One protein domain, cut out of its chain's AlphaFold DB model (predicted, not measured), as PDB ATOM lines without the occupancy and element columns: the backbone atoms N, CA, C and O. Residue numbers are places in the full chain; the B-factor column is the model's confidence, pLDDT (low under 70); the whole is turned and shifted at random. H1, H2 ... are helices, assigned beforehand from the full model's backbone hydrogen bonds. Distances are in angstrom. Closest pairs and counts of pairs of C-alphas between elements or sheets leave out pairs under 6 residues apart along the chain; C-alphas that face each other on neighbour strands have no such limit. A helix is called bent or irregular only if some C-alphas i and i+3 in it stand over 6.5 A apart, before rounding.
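What this domain is: This is residues 31 to 76 of the 155 residues of an uncharacterized protein of Helianthus annuus (UniProt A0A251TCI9). Two helices meet near their ends as a wide, open L: H1 is the shorter arm, H2 the longer one, and residues 50 and 51 turn the corner between them. There is no packed core, and the longer arm H2 makes much of the length. The printed part has 46 residues, with two named helices in the order H1, H2 and no named strand, and its class is all helix. It is extended, with a radius of gyration of the C-alphas of 17.9 A, and spans 54 by 24 by 10 A.

How they stand to each other: H1, residues 35 to 49, and H2, residues 52 to 74, are joined by a tight link of 2 residues. They are close but not clearly touching, with 1 pair of C-alphas within 8 A. Their closest C-alphas, those of Lys 46 and Ser 52, are 7.4 A apart. Their lines are about perpendicular, at 76 degrees, and their centres are 27.8 A apart. In both H1 and H2 every O i to N i+4 pair is within hydrogen-bond range.

Where its parts are: Residues 31 to 34 come before H1. H1 begins at C-alpha 35, at (176.280, 159.937, 185.809), and ends at C-alpha 49, at (172.530, 179.753, 191.530), 21.0 A from first to last C-alpha. H2 has 23 residues and measures 33.5 A from C-alpha 52 to C-alpha 74, which is at (162.699, 193.469, 156.020). Neither helix is bent.

The domain as a whole: The C-alphas of Trp 31 and Tyr 76, the two farthest apart, are 54.5 A from each other. The printed part has no cut. The mean pLDDT of the printed part is 71.9, and 17 residues are under 70: residues 31 to 32, 48 to 54, 56 and 70 to 76.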
ATOM      1  N   TRP A  31     188.180 160.164 184.275       61.34
ATOM      2  CA  TRP A  31     187.318 160.586 183.178       61.34
ATOM      3  C   TRP A  31     186.895 159.373 182.335       61.34
ATOM      4  O   TRP A  31     187.769 158.587 181.957       61.34
ATOM      5  N   PRO A  32     185.606 159.231 181.971       68.06
ATOM      6  CA  PRO A  32     184.492 160.149 182.239       68.06
ATOM      7  C   PRO A  32     183.871 159.976 183.645       68.06
ATOM      8  O   PRO A  32     183.850 158.860 184.165       68.06
ATOM      9  N   PRO A  33     183.330 161.053 184.253       73.19
ATOM     10  CA  PRO A  33     182.655 160.980 185.548       73.19
ATOM     11  C   PRO A  33     181.378 160.132 185.464       73.19
ATOM     12  O   PRO A  33     180.661 160.146 184.462       73.19
ATOM     13  N   SER A  34     181.070 159.412 186.544       83.56
ATOM     14  CA  SER A  34     179.818 158.655 186.671       83.56
ATOM     15  C   SER A  34     178.598 159.585 186.624       83.56
ATOM     16  O   SER A  34     178.618 160.660 187.227       83.56
ATOM     17  N   ALA A  35     177.516 159.157 185.963       78.69
ATOM     18  CA  ALA A  35     176.280 159.937 185.809       78.69
ATOM     19  C   ALA A  35     175.738 160.461 187.151       78.69
ATOM     20  O   ALA A  35     175.408 161.635 187.269       78.69
ATOM     21  N   ALA A  36     175.788 159.640 188.205       80.56
ATOM     22  CA  ALA A  36     175.347 160.037 189.543       80.56
ATOM     23  C   ALA A  36     176.170 161.194 190.144       80.56
ATOM     24  O   ALA A  36     175.648 162.000 190.914       80.56
ATOM     25  N   ALA A  37     177.461 161.291 189.805       81.94
ATOM     26  CA  ALA A  37     178.316 162.388 190.251       81.94
ATOM     27  C   ALA A  37     177.981 163.689 189.507       81.94
ATOM     28  O   ALA A  37     177.954 164.755 190.126       81.94
ATOM     29  N   VAL A  38     177.677 163.592 188.208       82.50
ATOM     30  CA  VAL A  38     177.206 164.721 187.394       82.50
ATOM     31  C   VAL A  38     175.856 165.216 187.912       82.50
ATOM     32  O   VAL A  38     175.721 166.405 188.187       82.50
ATOM     33  N   ASP A  39     174.899 164.319 188.153       84.25
ATOM     34  CA  ASP A  39     173.563 164.670 188.648       84.25
ATOM     35  C   ASP A  39     173.616 165.347 190.025       84.25
ATOM     36  O   ASP A  39     172.978 166.377 190.250       84.25
ATOM     37  N   ALA A  40     174.435 164.830 190.948       84.25
ATOM     38  CA  ALA A  40     174.624 165.441 192.264       84.25
ATOM     39  C   ALA A  40     175.277 166.833 192.181       84.25
ATOM     40  O   ALA A  40     174.950 167.722 192.975       84.25
ATOM     41  N   LEU A  41     176.197 167.037 191.231       81.94
ATOM     42  CA  LEU A  41     176.814 168.338 190.977       81.94
ATOM     43  C   LEU A  41     175.787 169.325 190.404       81.94
ATOM     44  O   LEU A  41     175.682 170.443 190.902       81.94
ATOM     45  N   VAL A  42     174.996 168.892 189.418       81.06
ATOM     46  CA  VAL A  42     173.913 169.678 188.807       81.06
ATOM     47  C   VAL A  42     172.894 170.100 189.866       81.06
ATOM     48  O   VAL A  42     172.514 171.267 189.915       81.06
ATOM     49  N   PHE A  43     172.515 169.202 190.779       81.69
ATOM     50  CA  PHE A  43     171.582 169.521 191.863       81.69
ATOM     51  C   PHE A  43     172.155 170.551 192.851       81.69
ATOM     52  O   PHE A  43     171.459 171.477 193.267       81.69
ATOM     53  N   LYS A  44     173.447 170.436 193.197       77.62
ATOM     54  CA  LYS A  44     174.151 171.422 194.041       77.62
ATOM     55  C   LYS A  44     174.265 172.792 193.372       77.62
ATOM     56  O   LYS A  44     174.120 173.803 194.052       77.62
ATOM     57  N   LEU A  45     174.519 172.825 192.064       72.69
ATOM     58  CA  LEU A  45     174.552 174.053 191.263       72.69
ATOM     59  C   LEU A  45     173.166 174.710 191.207       72.69
ATOM     60  O   LEU A  45     173.046 175.902 191.481       72.69
ATOM     61  N   LYS A  46     172.107 173.924 190.975       72.31
ATOM     62  CA  LYS A  46     170.714 174.402 190.941       72.31
ATOM     63  C   LYS A  46     170.264 175.007 192.278       72.31
ATOM     64  O   LYS A  46     169.589 176.030 192.298       72.31
ATOM     65  N   ALA A  47     170.705 174.431 193.399       73.56
ATOM     66  CA  ALA A  47     170.432 174.957 194.740       73.56
ATOM     67  C   ALA A  47     171.201 176.251 195.079       73.56
ATOM     68  O   ALA A  47     170.790 176.979 195.981       73.56
ATOM     69  N   LYS A  48     172.322 176.526 194.395       68.00
ATOM     70  CA  LYS A  48     173.206 177.666 194.684       68.00
ATOM     71  C   LYS A  48     172.915 178.888 193.810       68.00
ATOM     72  O   LYS A  48     172.898 179.997 194.331       68.00
ATOM     73  N   ASP A  49     172.663 178.675 192.521       63.59
ATOM     74  CA  ASP A  49     172.530 179.753 191.530       63.59
ATOM     75  C   ASP A  49     171.066 180.003 191.103       63.59
ATOM     76  O   ASP A  49     170.797 180.857 190.255       63.59
ATOM     77  N   GLY A  50     170.102 179.289 191.705       66.69
ATOM     78  CA  GLY A  50     168.712 179.266 191.243       66.69
ATOM     79  C   GLY A  50     168.588 178.632 189.854       66.69
ATOM     80  O   GLY A  50     169.572 178.157 189.281       66.69
ATOM     81  N   ASP A  51     167.374 178.604 189.297       63.69
ATOM     82  CA  ASP A  51     167.111 178.046 187.963       63.69
ATOM     83  C   ASP A  51     167.755 178.920 186.873       63.69
ATOM     84  O   ASP A  51     167.102 179.719 186.200       63.69
ATOM     85  N   SER A  52     169.066 178.768 186.691       60.66
ATOM     86  CA  SER A  52     169.834 179.389 185.613       60.66
ATOM     87  C   SER A  52     169.223 179.074 184.244       60.66
ATOM     88  O   SER A  52     169.224 179.945 183.374       60.66
ATOM     89  N   GLU A  53     168.600 177.899 184.084       58.91
ATOM     90  CA  GLU A  53     167.765 177.523 182.932       58.91
ATOM     91  C   GLU A  53     166.720 178.589 182.588       58.91
ATOM     92  O   GLU A  53     166.629 178.982 181.431       58.91
ATOM     93  N   ALA A  54     166.007 179.149 183.568       64.00
ATOM     94  CA  ALA A  54     164.975 180.152 183.307       64.00
ATOM     95  C   ALA A  54     165.558 181.484 182.800       64.00
ATOM     96  O   ALA A  54     164.891 182.228 182.082       64.00
ATOM     97  N   ASN A  55     166.802 181.810 183.167       72.25
ATOM     98  CA  ASN A  55     167.508 182.976 182.635       72.25
ATOM     99  C   ASN A  55     167.943 182.726 181.182       72.25
ATOM    100  O   ASN A  55     167.665 183.542 180.305       72.25
ATOM    101  N   TRP A  56     168.521 181.556 180.896       67.00
ATOM    102  CA  TRP A  56     168.874 181.154 179.531       67.00
ATOM    103  C   TRP A  56     167.651 181.052 178.614       67.00
ATOM    104  O   TRP A  56     167.697 181.537 177.486       67.00
ATOM    105  N   GLU A  57     166.534 180.507 179.094       77.19
ATOM    106  CA  GLU A  57     165.276 180.446 178.349       77.19
ATOM    107  C   GLU A  57     164.748 181.840 178.018       77.19
ATOM    108  O   GLU A  57     164.371 182.085 176.875       77.19
ATOM    109  N   LYS A  58     164.786 182.779 178.971       78.38
ATOM    110  CA  LYS A  58     164.405 184.181 178.736       78.38
ATOM    111  C   LYS A  58     165.329 184.870 177.739       78.38
ATOM    112  O   LYS A  58     164.843 185.590 176.874       78.38
ATOM    113  N   ILE A  59     166.639 184.634 177.822       79.81
ATOM    114  CA  ILE A  59     167.615 185.168 176.864       79.81
ATOM    115  C   ILE A  59     167.330 184.622 175.462       79.81
ATOM    116  O   ILE A  59     167.278 185.390 174.505       79.81
ATOM    117  N   ILE A  60     167.077 183.317 175.334       82.12
ATOM    118  CA  ILE A  60     166.718 182.685 174.060       82.12
ATOM    119  C   ILE A  60     165.386 183.232 173.540       82.12
ATOM    120  O   ILE A  60     165.262 183.475 172.343       82.12
ATOM    121  N   LEU A  61     164.395 183.440 174.410       81.00
ATOM    122  CA  LEU A  61     163.096 183.992 174.027       81.00
ATOM    123  C   LEU A  61     163.226 185.437 173.534       81.00
ATOM    124  O   LEU A  61     162.663 185.780 172.499       81.00
ATOM    125  N   ASN A  62     164.009 186.258 174.236       82.75
ATOM    126  CA  ASN A  62     164.310 187.627 173.831       82.75
ATOM    127  C   ASN A  62     165.050 187.646 172.492       82.75
ATOM    128  O   ASN A  62     164.665 188.396 171.604       82.75
ATOM    129  N   PHE A  63     166.031 186.760 172.299       83.62
ATOM    130  CA  PHE A  63     166.772 186.656 171.042       83.62
ATOM    131  C   PHE A  63     165.886 186.176 169.883       83.62
ATOM    132  O   PHE A  63     165.975 186.694 168.775       83.62
ATOM    133  N   LYS A  64     164.986 185.215 170.129       82.12
ATOM    134  CA  LYS A  64     163.985 184.767 169.146       82.12
ATOM    135  C   LYS A  64     163.028 185.896 168.761       82.12
ATOM    136  O   LYS A  64     162.765 186.074 167.577       82.12
ATOM    137  N   LYS A  65     162.555 186.664 169.744       80.31
ATOM    138  CA  LYS A  65     161.678 187.820 169.529       80.31
ATOM    139  C   LYS A  65     162.391 188.942 168.770       80.31
ATOM    140  O   LYS A  65     161.790 189.576 167.913       80.31
ATOM    141  N   GLU A  66     163.675 189.155 169.047       80.25
ATOM    142  CA  GLU A  66     164.505 190.137 168.346       80.25
ATOM    143  C   GLU A  66     164.791 189.731 166.892       80.25
ATOM    144  O   GLU A  66     164.780 190.581 166.006       80.25
ATOM    145  N   ILE A  67     164.947 188.432 166.612       73.19
ATOM    146  CA  ILE A  67     165.009 187.913 165.235       73.19
ATOM    147  C   ILE A  67     163.682 188.145 164.498       73.19
ATOM    148  O   ILE A  67     163.686 188.570 163.346       73.19
ATOM    149  N   GLU A  68     162.547 187.881 165.146       72.94
ATOM    150  CA  GLU A  68     161.219 188.049 164.540       72.94
ATOM    151  C   GLU A  68     160.923 189.520 164.197       72.94
ATOM    152  O   GLU A  68     160.435 189.820 163.110       72.94
ATOM    153  N   GLN A  69     161.347 190.454 165.055       73.25
ATOM    154  CA  GLN A  69     161.252 191.895 164.798       73.25
ATOM    155  C   GLN A  69     162.087 192.359 163.591       73.25
ATOM    156  O   GLN A  69     161.706 193.304 162.897       73.25
ATOM    157  N   GLN A  70     163.221 191.705 163.320       58.22
ATOM    158  CA  GLN A  70     164.056 191.996 162.147       58.22
ATOM    159  C   GLN A  70     163.426 191.469 160.846       58.22
ATOM    160  O   GLN A  70     163.529 192.135 159.813       58.22
ATOM    161  N   ASP A  71     162.728 190.328 160.894       58.78
ATOM    162  CA  ASP A  71     161.986 189.769 159.750       58.78
ATOM    163  C   ASP A  71     160.800 190.679 159.341       58.78
ATOM    164  O   ASP A  71     160.517 190.828 158.149       58.78
ATOM    165  N   GLU A  72     160.141 191.354 160.292       61.56
ATOM    166  CA  GLU A  72     159.045 192.301 160.008       61.56
ATOM    167  C   GLU A  72     159.526 193.608 159.349       61.56
ATOM    168  O   GLU A  72     158.867 194.127 158.446       61.56
ATOM    169  N   GLN A  73     160.705 194.112 159.732       55.66
ATOM    170  CA  GLN A  73     161.317 195.308 159.129       55.66
ATOM    171  C   GLN A  73     161.763 195.060 157.674       55.66
ATOM    172  O   GLN A  73     161.621 195.933 156.815       55.66
ATOM    173  N   LEU A  74     162.263 193.855 157.369       48.69
ATOM    174  CA  LEU A  74     162.699 193.469 156.020       48.69
ATOM    175  C   LEU A  74     161.533 193.205 155.052       48.69
ATOM    176  O   LEU A  74     161.709 193.306 153.838       48.69
ATOM    177  N   ASN A  75     160.331 192.918 155.557       48.47
ATOM    178  CA  ASN A  75     159.159 192.657 154.716       48.47
ATOM    179  C   ASN A  75     158.490 193.940 154.170       48.47
ATOM    180  O   ASN A  75     157.676 193.864 153.255       48.47
ATOM    181  N   TYR A  76     158.845 195.131 154.671       43.50
ATOM    182  CA  TYR A  76     158.313 196.408 154.161       43.50
ATOM    183  C   TYR A  76     159.066 196.930 152.922       43.50
ATOM    184  O   TYR A  76     158.567 197.786 152.195       43.50
TER     185      TYR A  76